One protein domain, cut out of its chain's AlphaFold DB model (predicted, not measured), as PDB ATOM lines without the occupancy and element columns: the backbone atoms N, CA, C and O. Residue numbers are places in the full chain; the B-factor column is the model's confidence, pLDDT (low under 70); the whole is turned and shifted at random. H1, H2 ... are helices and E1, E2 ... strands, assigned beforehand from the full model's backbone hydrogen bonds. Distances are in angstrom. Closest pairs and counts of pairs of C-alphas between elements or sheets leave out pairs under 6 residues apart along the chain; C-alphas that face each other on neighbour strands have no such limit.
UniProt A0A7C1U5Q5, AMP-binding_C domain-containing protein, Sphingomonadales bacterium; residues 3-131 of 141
ATOM      1  N   ALA A   3     289.902 266.354 178.798       97.31
ATOM      2  CA  ALA A   3     289.776 264.933 178.517       97.31
ATOM      3  C   ALA A   3     291.141 264.304 178.239       97.31
ATOM      4  O   ALA A   3     291.938 264.862 177.490       97.31
ATOM      5  N   ALA A   4     291.367 263.118 178.803       96.94
ATOM      6  CA  ALA A   4     292.526 262.291 178.495       96.94
ATOM      7  C   ALA A   4     292.170 261.189 177.482       96.94
ATOM      8  O   ALA A   4     291.095 260.569 177.574       96.94
ATOM      9  N   VAL A   5     293.081 260.955 176.537       98.00
ATOM     10  CA  VAL A   5     293.060 259.883 175.530       98.00
ATOM     11  C   VAL A   5     294.475 259.319 175.336       98.00
ATOM     12  O   VAL A   5     295.439 259.911 175.818       98.00
ATOM     13  N   GLY A   6     294.596 258.181 174.653       97.75
ATOM     14  CA  GLY A   6     295.887 257.668 174.201       97.75
ATOM     15  C   GLY A   6     296.396 258.450 172.988       97.75
ATOM     16  O   GLY A   6     295.646 258.681 172.038       97.75
ATOM     17  N   LEU A   7     297.656 258.870 173.044       98.19
ATOM     18  CA  LEU A   7     298.471 259.289 171.911       98.19
ATOM     19  C   LEU A   7     299.120 258.033 171.330       98.19
ATOM     20  O   LEU A   7     299.882 257.390 172.055       98.19
ATOM     21  N   PRO A   8     298.839 257.669 170.071       98.25
ATOM     22  CA  PRO A   8     299.482 256.521 169.454       98.25
ATOM     23  C   PRO A   8     301.007 256.654 169.458       98.25
ATOM     24  O   PRO A   8     301.543 257.711 169.133       98.25
ATOM     25  N   ASP A   9     301.695 255.571 169.801       97.00
ATOM     26  CA  ASP A   9     303.151 255.503 169.873       97.00
ATOM     27  C   ASP A   9     303.639 254.174 169.287       97.00
ATOM     28  O   ASP A   9     303.182 253.097 169.672       97.00
ATOM     29  N   ALA A  10     304.600 254.239 168.367       94.38
ATOM     30  CA  ALA A  10     305.095 253.067 167.647       94.38
ATOM     31  C   ALA A  10     305.820 252.037 168.537       94.38
ATOM     32  O   ALA A  10     306.018 250.896 168.125       94.38
ATOM     33  N   ARG A  11     306.260 252.429 169.738       93.31
ATOM     34  CA  ARG A  11     307.126 251.628 170.609       93.31
ATOM     35  C   ARG A  11     306.376 251.029 171.793       93.31
ATOM     36  O   ARG A  11     306.687 249.911 172.192       93.31
ATOM     37  N   VAL A  12     305.429 251.768 172.372       94.31
ATOM     38  CA  VAL A  12     304.652 251.341 173.555       94.31
ATOM     39  C   VAL A  12     303.147 251.222 173.295       94.31
ATOM     40  O   VAL A  12     302.384 250.940 174.215       94.31
ATOM     41  N   GLY A  13     302.712 251.415 172.050       95.25
ATOM     42  CA  GLY A  13     301.312 251.361 171.635       95.25
ATOM     43  C   GLY A  13     300.607 252.696 171.843       95.25
ATOM     44  O   GLY A  13     300.207 253.336 170.874       95.25
ATOM     45  N   GLU A  14     300.479 253.139 173.097       96.44
ATOM     46  CA  GLU A  14     299.884 254.437 173.433       96.44
ATOM     47  C   GLU A  14     300.569 255.098 174.640       96.44
ATOM     48  O   GLU A  14     300.991 254.436 175.588       96.44
ATOM     49  N   LEU A  15     300.621 256.429 174.627       97.00
ATOM     50  CA  LEU A  15     301.049 257.278 175.740       97.00
ATOM     51  C   LEU A  15     299.893 258.181 176.201       97.00
ATOM     52  O   LEU A  15     299.051 258.553 175.384       97.00
ATOM     53  N   PRO A  16     299.811 258.601 177.475       97.31
ATOM     54  CA  PRO A  16     298.722 259.469 177.908       97.31
ATOM     55  C   PRO A  16     298.845 260.873 177.296       97.31
ATOM     56  O   PRO A  16     299.896 261.513 177.364       97.31
ATOM     57  N   MET A  17     297.751 261.387 176.743       96.94
ATOM     58  CA  MET A  17     297.642 262.748 176.219       96.94
ATOM     59  C   MET A  17     296.381 263.429 176.743       96.94
ATOM     60  O   MET A  17     295.338 262.798 176.925       96.94
ATOM     61  N   VAL A  18     296.471 264.741 176.960       96.81
ATOM     62  CA  VAL A  18     295.366 265.565 177.453       96.81
ATOM     63  C   VAL A  18     294.969 266.620 176.429       96.81
ATOM     64  O   VAL A  18     295.790 267.421 175.997       96.81
ATOM     65  N   PHE A  19     293.675 266.682 176.121       96.88
ATOM     66  CA  PHE A  19     293.057 267.815 175.440       96.88
ATOM     67  C   PHE A  19     292.316 268.696 176.443       96.88
ATOM     68  O   PHE A  19     291.624 268.192 177.336       96.88
ATOM     69  N   TYR A  20     292.396 270.015 176.277       94.69
ATOM     70  CA  TYR A  20     291.721 270.962 177.162       94.69
ATOM     71  C   TYR A  20     291.161 272.183 176.429       94.69
ATOM     72  O   TYR A  20     291.643 272.592 175.383       94.69
ATOM     73  N   THR A  21     290.123 272.796 176.997       92.81
ATOM     74  CA  THR A  21     289.555 274.069 176.524       92.81
ATOM     75  C   THR A  21     289.397 275.019 177.703       92.81
ATOM     76  O   THR A  21     288.801 274.650 178.726       92.81
ATOM     77  N   LEU A  22     289.903 276.243 177.548       90.12
ATOM     78  CA  LEU A  22     289.899 277.290 178.570       90.12
ATOM     79  C   LEU A  22     288.577 278.060 178.557       90.12
ATOM     80  O   LEU A  22     288.111 278.494 177.507       90.12
ATOM     81  N   ARG A  23     287.977 278.255 179.738       81.62
ATOM     82  CA  ARG A  23     286.677 278.936 179.880       81.62
ATOM     83  C   ARG A  23     286.767 280.444 179.620       81.62
ATOM     84  O   ARG A  23     285.880 280.999 178.989       81.62
ATOM     85  N   ASN A  24     287.847 281.084 180.071       76.44
ATOM     86  CA  ASN A  24     287.978 282.547 180.073       76.44
ATOM     87  C   ASN A  24     289.050 283.067 179.099       76.44
ATOM     88  O   ASN A  24     289.478 284.207 179.232       76.44
ATOM     89  N   LYS A  25     289.535 282.233 178.164       67.44
ATOM     90  CA  LYS A  25     290.679 282.529 177.269       67.44
ATOM     91  C   LYS A  25     291.952 283.032 177.981       67.44
ATOM     92  O   LYS A  25     292.858 283.514 177.312       67.44
ATOM     93  N   VAL A  26     292.027 282.913 179.309       74.56
ATOM     94  CA  VAL A  26     293.233 283.218 180.081       74.56
ATOM     95  C   VAL A  26     294.305 282.232 179.635       74.56
ATOM     96  O   VAL A  26     294.031 281.035 179.714       74.56
ATOM     97  N   PRO A  27     295.467 282.691 179.150       70.19
ATOM     98  CA  PRO A  27     296.539 281.802 178.733       70.19
ATOM     99  C   PRO A  27     296.994 280.928 179.901       70.19
ATOM    100  O   PRO A  27     297.125 281.409 181.025       70.19
ATOM    101  N   ILE A  28     297.243 279.654 179.625       77.31
ATOM    102  CA  ILE A  28     297.956 278.753 180.528       77.31
ATOM    103  C   ILE A  28     299.161 278.242 179.751       77.31
ATOM    104  O   ILE A  28     299.022 277.894 178.579       77.31
ATOM    105  N   TYR A  29     300.330 278.218 180.384       76.44
ATOM    106  CA  TYR A  29     301.529 277.658 179.775       76.44
ATOM    107  C   TYR A  29     301.579 276.146 180.009       76.44
ATOM    108  O   TYR A  29     301.283 275.661 181.102       76.44
ATOM    109  N   ASP A  30     302.020 275.388 179.006       75.38
ATOM    110  CA  ASP A  30     302.128 273.926 179.116       75.38
ATOM    111  C   ASP A  30     303.070 273.480 180.247       75.38
ATOM    112  O   ASP A  30     302.871 272.422 180.847       75.38
ATOM    113  N   ALA A  31     304.077 274.297 180.577       80.56
ATOM    114  CA  ALA A  31     304.976 274.054 181.703       80.56
ATOM    115  C   ALA A  31     304.231 274.047 183.050       80.56
ATOM    116  O   ALA A  31     304.485 273.177 183.884       80.56
ATOM    117  N   ASP A  32     303.267 274.952 183.236       85.44
ATOM    118  CA  ASP A  32     302.475 275.033 184.465       85.44
ATOM    119  C   ASP A  32     301.577 273.802 184.616       85.44
ATOM    120  O   ASP A  32     301.489 273.216 185.697       85.44
ATOM    121  N   LEU A  33     300.963 273.353 183.513       85.88
ATOM    122  CA  LEU A  33     300.166 272.124 183.488       85.88
ATOM    123  C   LEU A  33     301.020 270.903 183.823       85.88
ATOM    124  O   LEU A  33     300.634 270.102 184.672       85.88
ATOM    125  N   ARG A  34     302.195 270.774 183.201       86.75
ATOM    126  CA  ARG A  34     303.113 269.656 183.446       86.75
ATOM    127  C   ARG A  34     303.555 269.600 184.907       86.75
ATOM    128  O   ARG A  34     303.457 268.536 185.514       86.75
ATOM    129  N   ASN A  35     303.982 270.729 185.471       88.94
ATOM    130  CA  ASN A  35     304.413 270.818 186.867       88.94
ATOM    131  C   ASN A  35     303.273 270.456 187.825       88.94
ATOM    132  O   ASN A  35     303.467 269.700 188.775       88.94
ATOM    133  N   HIS A  36     302.061 270.947 187.555       89.75
ATOM    134  CA  HIS A  36     300.895 270.587 188.352       89.75
ATOM    135  C   HIS A  36     300.606 269.082 188.287       89.75
ATOM    136  O   HIS A  36     300.428 268.453 189.329       89.75
ATOM    137  N   MET A  37     300.618 268.478 187.093       91.31
ATOM    138  CA  MET A  37     300.354 267.042 186.936       91.31
ATOM    139  C   MET A  37     301.397 266.170 187.635       91.31
ATOM    140  O   MET A  37     301.026 265.172 188.243       91.31
ATOM    141  N   GLN A  38     302.675 266.557 187.612       91.62
ATOM    142  CA  GLN A  38     303.747 265.839 188.312       91.62
ATOM    143  C   GLN A  38     303.567 265.810 189.833       91.62
ATOM    144  O   GLN A  38     303.970 264.844 190.472       91.62
ATOM    145  N   ASN A  39     302.933 266.833 190.408       92.00
ATOM    146  CA  ASN A  39     302.635 266.874 191.840       92.00
ATOM    147  C   ASN A  39     301.387 266.060 192.217       92.00
ATOM    148  O   ASN A  39     301.228 265.690 193.378       92.00
ATOM    149  N   VAL A  40     300.486 265.812 191.262       92.81
ATOM    150  CA  VAL A  40     299.197 265.139 191.499       92.81
ATOM    151  C   VAL A  40     299.249 263.649 191.146       92.81
ATOM    152  O   VAL A  40     298.587 262.840 191.793       92.81
ATOM    153  N   ILE A  41     300.016 263.271 190.123       92.00
ATOM    154  CA  ILE A  41     300.091 261.903 189.604       92.00
ATOM    155  C   ILE A  41     301.423 261.280 190.026       92.00
ATOM    156  O   ILE A  41     302.467 261.574 189.450       92.00
ATOM    157  N   SER A  42     301.372 260.378 191.007       91.19
ATOM    158  CA  SER A  42     302.563 259.678 191.508       91.19
ATOM    159  C   SER A  42     303.090 258.611 190.543       91.19
ATOM    160  O   SER A  42     304.286 258.332 190.525       91.19
ATOM    161  N   GLU A  43     302.207 257.996 189.749       94.25
ATOM    162  CA  GLU A  43     302.592 256.969 188.779       94.25
ATOM    163  C   GLU A  43     303.187 257.614 187.524       94.25
ATOM    164  O   GLU A  43     302.493 258.286 186.757       94.25
ATOM    165  N   ARG A  44     304.479 257.377 187.278       90.31
ATOM    166  CA  ARG A  44     305.210 258.011 186.175       90.31
ATOM    167  C   ARG A  44     304.618 257.662 184.812       90.31
ATOM    168  O   ARG A  44     304.562 258.537 183.951       90.31
ATOM    169  N   ALA A  45     304.175 256.421 184.605       90.94
ATOM    170  CA  ALA A  45     303.595 255.996 183.329       90.94
ATOM    171  C   ALA A  45     302.231 256.651 183.032       90.94
ATOM    172  O   ALA A  45     301.805 256.678 181.880       90.94
ATOM    173  N   ALA A  46     301.559 257.204 184.048       93.00
ATOM    174  CA  ALA A  46     300.277 257.889 183.906       93.00
ATOM    175  C   ALA A  46     300.416 259.396 183.622       93.00
ATOM    176  O   ALA A  46     299.413 260.060 183.347       93.00
ATOM    177  N   LEU A  47     301.633 259.952 183.677       95.31
ATOM    178  CA  LEU A  47     301.871 261.362 183.376       95.31
ATOM    179  C   LEU A  47     301.629 261.643 181.884       95.31
ATOM    180  O   LEU A  47     302.258 261.001 181.039       95.31
ATOM    181  N   PRO A  48     300.780 262.631 181.536       95.56
ATOM    182  CA  PRO A  48     300.589 262.993 180.143       95.56
ATOM    183  C   PRO A  48     301.876 263.508 179.507       95.56
ATOM    184  O   PRO A  48     302.544 264.406 180.035       95.56
ATOM    185  N   VAL A  49     302.203 262.955 178.341       95.06
ATOM    186  CA  VAL A  49     303.382 263.358 177.565       95.06
ATOM    187  C   VAL A  49     303.103 264.607 176.733       95.06
ATOM    188  O   VAL A  49     304.023 265.392 176.486       95.06
ATOM    189  N   ARG A  50     301.829 264.830 176.378       95.19
ATOM    190  CA  ARG A  50     301.358 265.931 175.533       95.19
ATOM    191  C   ARG A  50     300.071 266.554 176.078       95.19
ATOM    192  O   ARG A  50     299.177 265.847 176.552       95.19
ATOM    193  N   TYR A  51     299.986 267.876 175.965       94.69
ATOM    194  CA  TYR A  51     298.832 268.695 176.321       94.69
ATOM    195  C   TYR A  51     298.463 269.524 175.096       94.69
ATOM    196  O   TYR A  51     299.340 270.139 174.504       94.69
ATOM    197  N   GLU A  52     297.194 269.524 174.704       94.81
ATOM    198  CA  GLU A  52     296.745 270.210 173.493       94.81
ATOM    199  C   GLU A  52     295.503 271.050 173.786       94.81
ATOM    200  O   GLU A  52     294.466 270.547 174.243       94.81
ATOM    201  N   GLN A  53     295.601 272.351 173.520       93.31
ATOM    202  CA  GLN A  53     294.485 273.265 173.701       93.31
ATOM    203  C   GLN A  53     293.558 273.229 172.482       93.31
ATOM    204  O   GLN A  53     293.938 273.565 171.366       93.31
ATOM    205  N   LEU A  54     292.282 272.936 172.710       93.31
ATOM    206  CA  LEU A  54     291.232 273.031 171.703       93.31
ATOM    207  C   LEU A  54     290.448 274.333 171.849       93.31
ATOM    208  O   LEU A  54     290.083 274.734 172.960       93.31
ATOM    209  N   LYS A  55     290.089 274.935 170.707       91.94
ATOM    210  CA  LYS A  55     289.144 276.066 170.646       91.94
ATOM    211  C   LYS A  55     287.792 275.702 171.265       91.94
ATOM    212  O   LYS A  55     287.212 276.504 171.991       91.94
ATOM    213  N   SER A  56     287.315 274.490 170.998       93.38
ATOM    214  CA  SER A  56     286.116 273.910 171.595       93.38
ATOM    215  C   SER A  56     286.305 272.409 171.797       93.38
ATOM    216  O   SER A  56     286.903 271.723 170.969       93.38
ATOM    217  N   MET A  57     285.797 271.896 172.916       96.38
ATOM    218  CA  MET A  57     285.796 270.460 173.184       96.38
ATOM    219  C   MET A  57     284.727 269.791 172.303       96.38
ATOM    220  O   MET A  57     283.600 270.289 172.280       96.38
ATOM    221  N   PRO A  58     285.021 268.683 171.598       96.62
ATOM    222  CA  PRO A  58     284.007 267.938 170.863       96.62
ATOM    223  C   PRO A  58     283.020 267.276 171.828       96.62
ATOM    224  O   PRO A  58     283.408 266.635 172.810       96.62
ATOM    225  N   MET A  59     281.732 267.414 171.524       97.31
ATOM    226  CA  MET A  59     280.630 266.964 172.371       97.31
ATOM    227  C   MET A  59     279.638 266.129 171.563       97.31
ATOM    228  O   MET A  59     279.464 266.336 170.366       97.31
ATOM    229  N   THR A  60     278.965 265.193 172.222       96.00
ATOM    230  CA  THR A  60     277.787 264.513 171.678       96.00
ATOM    231  C   THR A  60     276.564 265.430 171.743       96.00
ATOM    232  O   THR A  60     276.552 266.408 172.491       96.00
ATOM    233  N   ALA A  61     275.491 265.070 171.030       94.81
ATOM    234  CA  ALA A  61     274.217 265.799 171.070       94.81
ATOM    235  C   ALA A  61     273.619 265.923 172.489       94.81
ATOM    236  O   ALA A  61     272.891 266.864 172.776       94.81
ATOM    237  N   VAL A  62     273.966 264.999 173.392       96.38
ATOM    238  CA  VAL A  62     273.530 265.000 174.801       96.38
ATOM    239  C   VAL A  62     274.545 265.657 175.747       96.38
ATOM    240  O   VAL A  62     274.485 265.461 176.958       96.38
ATOM    241  N   GLY A  63     275.521 266.400 175.217       94.31
ATOM    242  CA  GLY A  63     276.448 267.196 176.023       94.31
ATOM    243  C   GLY A  63     277.522 266.393 176.762       94.31
ATOM    244  O   GLY A  63     278.059 266.874 177.758       94.31
ATOM    245  N   LYS A  64     277.877 265.188 176.297       96.25
ATOM    246  CA  LYS A  64     279.033 264.432 176.819       96.25
ATOM    247  C   LYS A  64     280.254 264.636 175.930       96.25
ATOM    248  O   LYS A  64     280.103 264.793 174.726       96.25
ATOM    249  N   ILE A  65     281.461 264.567 176.497       97.69
ATOM    250  CA  ILE A  65     282.700 264.652 175.706       97.69
ATOM    251  C   ILE A  65     282.746 263.507 174.690       97.69
ATOM    252  O   ILE A  65     282.676 262.330 175.055       97.69
ATOM    253  N   PHE A  66     282.918 263.850 173.416       97.31
ATOM    254  CA  PHE A  66     283.026 262.887 172.329       97.31
ATOM    255  C   PHE A  66     284.489 262.475 172.119       97.31
ATOM    256  O   PHE A  66     285.175 262.930 171.206       97.31
ATOM    257  N   LYS A  67     284.975 261.576 172.990       97.69
ATOM    258  CA  LYS A  67     286.339 261.016 172.927       97.69
ATOM    259  C   LYS A  67     286.743 260.422 171.567       97.69
ATOM    260  O   LYS A  67     287.925 260.517 171.254       97.69
ATOM    261  N   PRO A  68     285.849 259.820 170.758       97.81
ATOM    262  CA  PRO A  68     286.225 259.333 169.433       97.81
ATOM    263  C   PRO A  68     286.869 260.398 168.530       97.81
ATOM    264  O   PRO A  68     287.909 260.126 167.936       97.81
ATOM    265  N   ALA A  69     286.351 261.631 168.518       97.50
ATOM    266  CA  ALA A  69     286.979 262.734 167.782       97.50
ATOM    267  C   ALA A  69     288.364 263.105 168.344       97.50
ATOM    268  O   ALA A  69     289.287 263.385 167.590       97.50
ATOM    269  N   LEU A  70     288.539 263.047 169.669       98.44
ATOM    270  CA  LEU A  70     289.837 263.308 170.304       98.44
ATOM    271  C   LEU A  70     290.883 262.238 169.967       98.44
ATOM    272  O   LEU A  70     292.049 262.570 169.792       98.44
ATOM    273  N   ARG A  71     290.480 260.966 169.850       98.44
ATOM    274  CA  ARG A  71     291.379 259.885 169.414       98.44
ATOM    275  C   ARG A  71     291.804 260.052 167.957       98.44
ATOM    276  O   ARG A  71     292.966 259.825 167.648       98.44
ATOM    277  N   ALA A  72     290.894 260.496 167.087       98.50
ATOM    278  CA  ALA A  72     291.245 260.842 165.712       98.50
ATOM    279  C   ALA A  72     292.261 261.998 165.668       98.50
ATOM    280  O   ALA A  72     293.279 261.881 164.993       98.50
ATOM    281  N   ASN A  73     292.055 263.055 166.462       98.31
ATOM    282  CA  ASN A  73     293.031 264.143 166.581       98.31
ATOM    283  C   ASN A  73     294.385 263.654 167.119       98.31
ATOM    284  O   ASN A  73     295.419 264.058 166.608       98.31
ATOM    285  N   ALA A  74     294.403 262.772 168.122       98.56
ATOM    286  CA  ALA A  74     295.650 262.218 168.646       98.56
ATOM    287  C   ALA A  74     296.414 261.405 167.584       98.56
ATOM    288  O   ALA A  74     297.632 261.526 167.485       98.56
ATOM    289  N   ALA A  75     295.708 260.626 166.760       98.62
ATOM    290  CA  ALA A  75     296.319 259.895 165.652       98.62
ATOM    291  C   ALA A  75     296.850 260.825 164.550       98.62
ATOM    292  O   ALA A  75     297.936 260.572 164.032       98.62
ATOM    293  N   LEU A  76     296.137 261.916 164.235       98.56
ATOM    294  CA  LEU A  76     296.624 262.960 163.325       98.56
ATOM    295  C   LEU A  76     297.961 263.520 163.816       98.56
ATOM    296  O   LEU A  76     298.939 263.472 163.081       98.56
ATOM    297  N   LEU A  77     298.010 263.961 165.073       98.25
ATOM    298  CA  LEU A  77     299.204 264.557 165.672       98.25
ATOM    299  C   LEU A  77     300.383 263.575 165.724       98.25
ATOM    300  O   LEU A  77     301.493 263.938 165.357       98.25
ATOM    301  N   ALA A  78     300.145 262.320 166.120       98.25
ATOM    302  CA  ALA A  78     301.187 261.289 166.113       98.25
ATOM    303  C   ALA A  78     301.739 261.030 164.699       98.25
ATOM    304  O   ALA A  78     302.942 260.841 164.524       98.25
ATOM    305  N   THR A  79     300.861 261.040 163.690       98.44
ATOM    306  CA  THR A  79     301.235 260.848 162.280       98.44
ATOM    307  C   THR A  79     302.015 262.046 161.739       98.44
ATOM    308  O   THR A  79     303.011 261.868 161.039       98.44
ATOM    309  N   GLU A  80     301.592 263.266 162.069       98.19
ATOM    310  CA  GLU A  80     302.302 264.498 161.714       98.19
ATOM    311  C   GLU A  80     303.705 264.517 162.321       98.19
ATOM    312  O   GLU A  80     304.677 264.702 161.588       98.19
ATOM    313  N   ASP A  81     303.826 264.249 163.625       97.50
ATOM    314  CA  ASP A  81     305.102 264.284 164.344       97.50
ATOM    315  C   ASP A  81     306.122 263.304 163.738       97.50
ATOM    316  O   ASP A  81     307.271 263.671 163.487       97.50
ATOM    317  N   ILE A  82     305.720 262.053 163.481       97.31
ATOM    318  CA  ILE A  82     306.647 261.013 163.009       97.31
ATOM    319  C   ILE A  82     307.070 261.212 161.549       97.31
ATOM    320  O   ILE A  82     308.228 260.956 161.217       97.31
ATOM    321  N   LEU A  83     306.173 261.693 160.680       97.50
ATOM    322  CA  LEU A  83     306.522 262.002 159.293       97.50
ATOM    323  C   LEU A  83     307.401 263.256 159.225       97.50
ATOM    324  O   LEU A  83     308.441 263.234 158.565       97.50
ATOM    325  N   ALA A  84     307.064 264.301 159.987       97.06
ATOM    326  CA  ALA A  84     307.870 265.515 160.075       97.06
ATOM    327  C   ALA A  84     309.273 265.244 160.644       97.06
ATOM    328  O   ALA A  84     310.251 265.797 160.143       97.06
ATOM    329  N   ALA A  85     309.405 264.350 161.630       96.69
ATOM    330  CA  ALA A  85     310.700 263.946 162.185       96.69
ATOM    331  C   ALA A  85     311.621 263.257 161.161       96.69
ATOM    332  O   ALA A  85     312.835 263.235 161.353       96.69
ATOM    333  N   GLN A  86     311.060 262.706 160.082       96.88
ATOM    334  CA  GLN A  86     311.803 262.124 158.959       96.88
ATOM    335  C   GLN A  86     311.913 263.078 157.759       96.88
ATOM    336  O   GLN A  86     312.410 262.684 156.709       96.88
ATOM    337  N   GLY A  87     311.454 264.326 157.902       96.94
ATOM    338  CA  GLY A  87     311.449 265.323 156.830       96.94
ATOM    339  C   GLY A  87     310.424 265.061 155.724       96.94
ATOM    340  O   GLY A  87     310.469 265.735 154.702       96.94
ATOM    341  N   ILE A  88     309.498 264.117 155.923       97.19
ATOM    342  CA  ILE A  88     308.516 263.713 154.914       97.19
ATOM    343  C   ILE A  88     307.382 264.731 154.879       97.19
ATOM    344  O   ILE A  88     306.690 264.954 155.879       97.19
ATOM    345  N   THR A  89     307.143 265.318 153.709       94.81
ATOM    346  CA  THR A  89     306.040 266.268 153.530       94.81
ATOM    347  C   THR A  89     304.761 265.519 153.170       94.81
ATOM    348  O   THR A  89     304.665 264.883 152.124       94.81
ATOM    349  N   ALA A  90     303.736 265.634 154.013       96.06
ATOM    350  CA  ALA A  90     302.475 264.920 153.845       96.06
ATOM    351  C   ALA A  90     301.259 265.840 154.003       96.06
ATOM    352  O   ALA A  90     301.277 266.801 154.770       96.06
ATOM    353  N   ARG A  91     300.162 265.511 153.313       97.62
ATOM    354  CA  ARG A  91     298.819 265.985 153.678       97.62
ATOM    355  C   ARG A  91     298.129 264.888 154.467       97.62
ATOM    356  O   ARG A  91     297.968 263.783 153.951       97.62
ATOM    357  N   ILE A  92     297.734 265.200 155.694       98.19
ATOM    358  CA  ILE A  92     297.178 264.225 156.627       98.19
ATOM    359  C   ILE A  92     295.815 264.729 157.098       98.19
ATOM    360  O   ILE A  92     295.625 265.917 157.357       98.19
ATOM    361  N   SER A  93     294.841 263.832 157.186       98.31
ATOM    362  CA  SER A  93     293.592 264.091 157.903       98.31
ATOM    363  C   SER A  93     293.197 262.860 158.699       98.31
ATOM    364  O   SER A  93     293.488 261.740 158.293       98.31
ATOM    365  N   ALA A  94     292.516 263.050 159.823       98.19
ATOM    366  CA  ALA A  94     292.001 261.945 160.614       98.19
ATOM    367  C   ALA A  94     290.542 262.188 160.973       98.19
ATOM    368  O   ALA A  94     290.120 263.318 161.218       98.19
ATOM    369  N   HIS A  95     289.770 261.112 161.020       97.69
ATOM    370  CA  HIS A  95     288.388 261.146 161.464       97.69
ATOM    371  C   HIS A  95     288.043 259.874 162.230       97.69
ATOM    372  O   HIS A  95     288.771 258.879 162.208       97.69
ATOM    373  N   TYR A  96     286.924 259.936 162.943       97.25
ATOM    374  CA  TYR A  96     286.324 258.754 163.530       97.25
ATOM    375  C   TYR A  96     285.232 258.233 162.604       97.25
ATOM    376  O   TYR A  96     284.275 258.947 162.306       97.25
ATOM    377  N   ASP A  97     285.377 256.984 162.199       97.06
ATOM    378  CA  ASP A  97     284.394 256.203 161.475       97.06
ATOM    379  C   ASP A  97     283.713 255.213 162.433       97.06
ATOM    380  O   ASP A  97     284.347 254.600 163.297       97.06
ATOM    381  N   THR A  98     282.398 255.046 162.310       93.75
ATOM    382  CA  THR A  98     281.627 254.193 163.228       93.75
ATOM    383  C   THR A  98     281.883 252.701 163.040       93.75
ATOM    384  O   THR A  98     281.643 251.936 163.971       93.75
ATOM    385  N   GLN A  99     282.341 252.281 161.861       95.62
ATOM    386  CA  GLN A  99     282.634 250.889 161.532       95.62
ATOM    387  C   GLN A  99     284.115 250.556 161.743       95.62
ATOM    388  O   GLN A  99     284.437 249.471 162.223       95.62
ATOM    389  N   TYR A 100     285.013 251.474 161.393       95.06
ATOM    390  CA  TYR A 100     286.459 251.238 161.372       95.06
ATOM    391  C   TYR A 100     287.226 251.914 162.509       95.06
ATOM    392  O   TYR A 100     288.429 251.700 162.646       95.06
ATOM    393  N   GLY A 101     286.558 252.708 163.344       96.50
ATOM    394  CA  GLY A 101     287.207 253.450 164.417       96.50
ATOM    395  C   GLY A 101     288.004 254.634 163.875       96.50
ATOM    396  O   GLY A 101     287.494 255.427 163.092       96.50
ATOM    397  N   VAL A 102     289.247 254.808 164.324       98.06
ATOM    398  CA  VAL A 102     290.090 255.912 163.839       98.06
ATOM    399  C   VAL A 102     290.622 255.584 162.446       98.06
ATOM    400  O   VAL A 102     291.260 254.548 162.251       98.06
ATOM    401  N   VAL A 103     290.384 256.495 161.501       98.31
ATOM    402  CA  VAL A 103     290.884 256.421 160.128       98.31
ATOM    403  C   VAL A 103     291.756 257.641 159.849       98.31
ATOM    404  O   VAL A 103     291.305 258.777 160.007       98.31
ATOM    405  N   VAL A 104     292.995 257.400 159.422       98.50
ATOM    406  CA  VAL A 104     293.969 258.424 159.032       98.50
ATOM    407  C   VAL A 104     294.197 258.350 157.525       98.50
ATOM    408  O   VAL A 104     294.648 257.332 157.003       98.50
ATOM    409  N   ASN A 105     293.890 259.435 156.824       98.19
ATOM    410  CA  ASN A 105     294.171 259.602 155.404       98.19
ATOM    411  C   ASN A 105     295.525 260.282 155.237       98.19
ATOM    412  O   ASN A 105     295.741 261.350 155.814       98.19
ATOM    413  N   ILE A 106     296.401 259.701 154.422       98.06
ATOM    414  CA  ILE A 106     297.747 260.217 154.175       98.06
ATOM    415  C   ILE A 106     297.980 260.336 152.670       98.06
ATOM    416  O   ILE A 106     297.863 259.365 151.918       98.06
ATOM    417  N   THR A 107     298.371 261.531 152.239       97.50
ATOM    418  CA  THR A 107     298.868 261.801 150.890       97.50
ATOM    419  C   THR A 107     300.309 262.265 150.964       97.50
ATOM    420  O   THR A 107     300.591 263.314 151.543       97.50
ATOM    421  N   ILE A 108     301.197 261.523 150.311       96.56
ATOM    422  CA  ILE A 108     302.603 261.878 150.132       96.56
ATOM    423  C   ILE A 108     302.805 262.320 148.674       96.56
ATOM    424  O   ILE A 108     302.678 261.491 147.759       96.56
ATOM    425  N   PRO A 109     303.068 263.616 148.418       94.19
ATOM    426  CA  PRO A 109     303.310 264.113 147.069       94.19
ATOM    427  C   PRO A 109     304.534 263.458 146.418       94.19
ATOM    428  O   PRO A 109     304.438 263.018 145.274       94.19
ATOM    429  N   ASP A 110     305.639 263.341 147.156       93.75
ATOM    430  CA  ASP A 110     306.883 262.751 146.663       93.75
ATOM    431  C   ASP A 110     306.806 261.215 146.648       93.75
ATOM    432  O   ASP A 110     306.591 260.564 147.669       93.75
ATOM    433  N   ILE A 111     306.983 260.615 145.470       92.25
ATOM    434  CA  ILE A 111     306.951 259.158 145.289       92.25
ATOM    435  C   ILE A 111     308.088 258.476 146.061       92.25
ATOM    436  O   ILE A 111     307.886 257.395 146.619       92.25
ATOM    437  N   SER A 112     309.260 259.108 146.131       93.25
ATOM    438  CA  SER A 112     310.448 258.545 146.776       93.25
ATOM    439  C   SER A 112     310.276 258.384 148.292       93.25
ATOM    440  O   SER A 112     310.805 257.440 148.879       93.25
ATOM    441  N   GLU A 113     309.446 259.224 148.916       94.38
ATOM    442  CA  GLU A 113     309.175 259.204 150.357       94.38
ATOM    443  C   GLU A 113     308.117 258.162 150.764       94.38
ATOM    444  O   GLU A 113     308.052 257.755 151.927       94.38
ATOM    445  N   ARG A 114     307.293 257.673 149.824       94.31
ATOM    446  CA  ARG A 114     306.122 256.818 150.119       94.31
ATOM    447  C   ARG A 114     306.471 255.517 150.822       94.31
ATOM    448  O   ARG A 114     305.741 255.094 151.715       94.31
ATOM    449  N   ASN A 115     307.563 254.867 150.427       93.94
ATOM    450  CA  ASN A 115     307.979 253.613 151.057       93.94
ATOM    451  C   ASN A 115     308.456 253.846 152.493       93.94
ATOM    452  O   ASN A 115     308.077 253.088 153.383       93.94
ATOM    453  N   CYS A 116     309.206 254.928 152.725       95.12
ATOM    454  CA  CYS A 116     309.619 255.328 154.066       95.12
ATOM    455  C   CYS A 116     308.393 255.626 154.943       95.12
ATOM    456  O   CYS A 116     308.242 255.034 156.011       95.12
ATOM    457  N   ALA A 117     307.454 256.438 154.443       96.44
ATOM    458  CA  ALA A 117     306.203 256.745 155.135       96.44
ATOM    459  C   ALA A 117     305.408 255.476 155.484       96.44
ATOM    460  O   ALA A 117     304.977 255.311 156.622       96.44
ATOM    461  N   LYS A 118     305.256 254.538 154.539       95.62
ATOM    462  CA  LYS A 118     304.582 253.252 154.784       95.62
ATOM    463  C   LYS A 118     305.256 252.460 155.902       95.62
ATOM    464  O   LYS A 118     304.550 251.970 156.777       95.62
ATOM    465  N   SER A 119     306.585 252.356 155.897       96.44
ATOM    466  CA  SER A 119     307.341 251.651 156.940       96.44
ATOM    467  C   SER A 119     307.175 252.290 158.319       96.44
ATOM    468  O   SER A 119     306.939 251.571 159.286       96.44
ATOM    469  N   LEU A 120     307.217 253.623 158.414       97.00
ATOM    470  CA  LEU A 120     306.993 254.347 159.674       97.00
ATOM    471  C   LEU A 120     305.597 254.096 160.251       97.00
ATOM    472  O   LEU A 120     305.413 254.126 161.465       97.00
ATOM    473  N   MET A 121     304.615 253.862 159.381       97.12
ATOM    474  CA  MET A 121     303.223 253.684 159.770       97.12
ATOM    475  C   MET A 121     302.866 252.248 160.194       97.12
ATOM    476  O   MET A 121     301.820 252.044 160.805       97.12
ATOM    477  N   GLN A 122     303.711 251.250 159.908       95.75
ATOM    478  CA  GLN A 122     303.437 249.832 160.208       95.75
ATOM    479  C   GLN A 122     303.142 249.508 161.685       95.75
ATOM    480  O   GLN A 122     302.299 248.645 161.922       95.75
ATOM    481  N   PRO A 123     303.800 250.134 162.681       96.38
ATOM    482  CA  PRO A 123     303.557 249.806 164.088       96.38
ATOM    483  C   PRO A 123     302.197 250.278 164.624       96.38
ATOM    484  O   PRO A 123     301.784 249.849 165.700       96.38
ATOM    485  N   PHE A 124     301.505 251.174 163.914       96.44
ATOM    486  CA  PHE A 124     300.231 251.727 164.361       96.44
ATOM    487  C   PHE A 124     299.056 250.811 164.006       96.44
ATOM    488  O   PHE A 124     299.028 250.168 162.960       96.44
ATOM    489  N   THR A 125     298.049 250.770 164.881       93.44
ATOM    490  CA  THR A 125     296.903 249.850 164.766       93.44
ATOM    491  C   THR A 125     295.627 250.505 164.238       93.44
ATOM    492  O   THR A 125     294.662 249.806 163.926       93.44
ATOM    493  N   PHE A 126     295.593 251.836 164.131       96.12
ATOM    494  CA  PHE A 126     294.482 252.546 163.500       96.12
ATOM    495  C   PHE A 126     294.502 252.357 161.981       96.12
ATOM    496  O   PHE A 126     295.529 252.047 161.376       96.12
ATOM    497  N   ARG A 127     293.350 252.550 161.336       96.81
ATOM    498  CA  ARG A 127     293.239 252.341 159.896       96.81
ATOM    499  C   ARG A 127     293.925 253.478 159.149       96.81
ATOM    500  O   ARG A 127     293.616 254.643 159.379       96.81
ATOM    501  N   ILE A 128     294.786 253.130 158.199       97.50
ATOM    502  CA  ILE A 128     295.442 254.096 157.316       97.50
ATOM    503  C   ILE A 128     294.890 253.942 155.904       97.50
ATOM    504  O   ILE A 128     294.751 252.829 155.393       97.50
ATOM    505  N   GLN A 129     294.569 255.068 155.280       96.69
ATOM    506  CA  GLN A 129     294.142 255.162 153.892       96.69
ATOM    507  C   GLN A 129     295.141 256.033 153.134       96.69
ATOM    508  O   GLN A 129     295.338 257.205 153.450       96.69
ATOM    509  N   TRP A 130     295.794 255.449 152.135       95.56
ATOM    510  CA  TRP A 130     296.737 256.164 151.282       95.56
ATOM    511  C   TRP A 130     295.988 256.806 150.115       95.56
ATOM    512  O   TRP A 130     295.090 256.191 149.544       95.56
ATOM    513  N   THR A 131     296.312 258.053 149.778       89.81
ATOM    514  CA  THR A 131     295.697 258.759 148.642       89.81
ATOM    515  C   THR A 131     296.764 259.414 147.757       89.81
ATOM    516  O   THR A 131     297.431 260.335 148.234       89.81
TER     517      THR A 131
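AT A GLANCE: This is residues 3 to 131 of the 141 residues of the protein "AMP-binding_C domain-containing protein" of Sphingomonadales bacterium (UniProt A0A7C1U5Q5). The longest helix, H2, lies between two small three-stranded sheets, E1 E2 E3 over one side of it and E4 E5 E6 over the other. The helices H1 and H3 lie toward opposite ends of the longest axis: H1 only grazes the first sheet, and H3 packs on the later part of H2 next to the second sheet. The printed part has 129 residues with three named helices and six named strands, in the order E1 E2 H1 E3 H2 E4 E5 H3 E6; both sheets are mixed, and the class is mixed, helices and strands. The whole is compact, with a radius of gyration of the C-alphas of 16.1 A, and spans 45 by 34 by 26 A.

IN THESE COORDINATES: In the first sheet, E1 is residues 3 to 9, 18.5 A long, from C-alpha 3 at (289.776, 264.933, 178.517); E2 is residues 13 to 20, 22.5 A; E3 is residues 50 to 53. H2 is residues 67 to 85, 26.8 A long, ending at C-alpha 85 at (310.700, 263.946, 162.185). In the second sheet, E4 is residues 91 to 97, 19.1 A; E5 is residues 101 to 107, 19.7 A; E6 is residues 127 to 130, ending at C-alpha 130 at (296.737, 256.164, 151.282). H1 is residues 30 to 40, 15.5 A, and H3 is residues 114 to 121, 10.6 A.

HOW THE PARTS SIT: E1 and E2 form an antiparallel hairpin, with N 7 and O 15 at 2.7 A. E2 and E3 are parallel, with N 52 and O 18 at 2.8 A. H2 is on this sheet at a height of 7.2 A, over E1 and slantwise to the strands; its closest C-alphas to E1 are those of Ala 74 and Leu 7, 5.2 A apart. H2 is also on the sheet E4 E5 E6, at a height of 8.5 A, over E4 and E5 and along the strands; the C-alphas of Ala 72 and His 95 are its closest to E4, 5.1 A apart. E4 and E5 form a hairpin, with N 97 and O 101 at 2.8 A; E5 and E6 are parallel, with N 129 and O 104 at 2.8 A. H2 and H3, on one face of this sheet, make two layers, helices over a sheet. H2 touches H3 with residues 79 to 83 alone, at a steep tilt of 52 degrees, opposite ways; the closest C-alphas are those of Leu 83 and Ala 117, 6.7 A apart. E2, H1, E3 and E5, H3, E6 are strand-helix-strand units, two parallel neighbour strands with a helix between, each with a right-handed crossover. H1 grazes its sheet with residues 30 to 34; the C-alphas of Asp 30 and Tyr 51 are its closest to E3, 6.8 A apart. In H1, H2 and H3 every O i to N i+4 pair is within hydrogen-bond range.

THE WHOLE: The two farthest C-alphas, of Asn 39 and Ile 111, are 47.4 A apart. The printed part has no cut. The link from E3 to H2, residues 54 to 66, is long, and residues 39 to 44 stand free. The mean pLDDT of the printed part is 94.1; residue 25 is under 70.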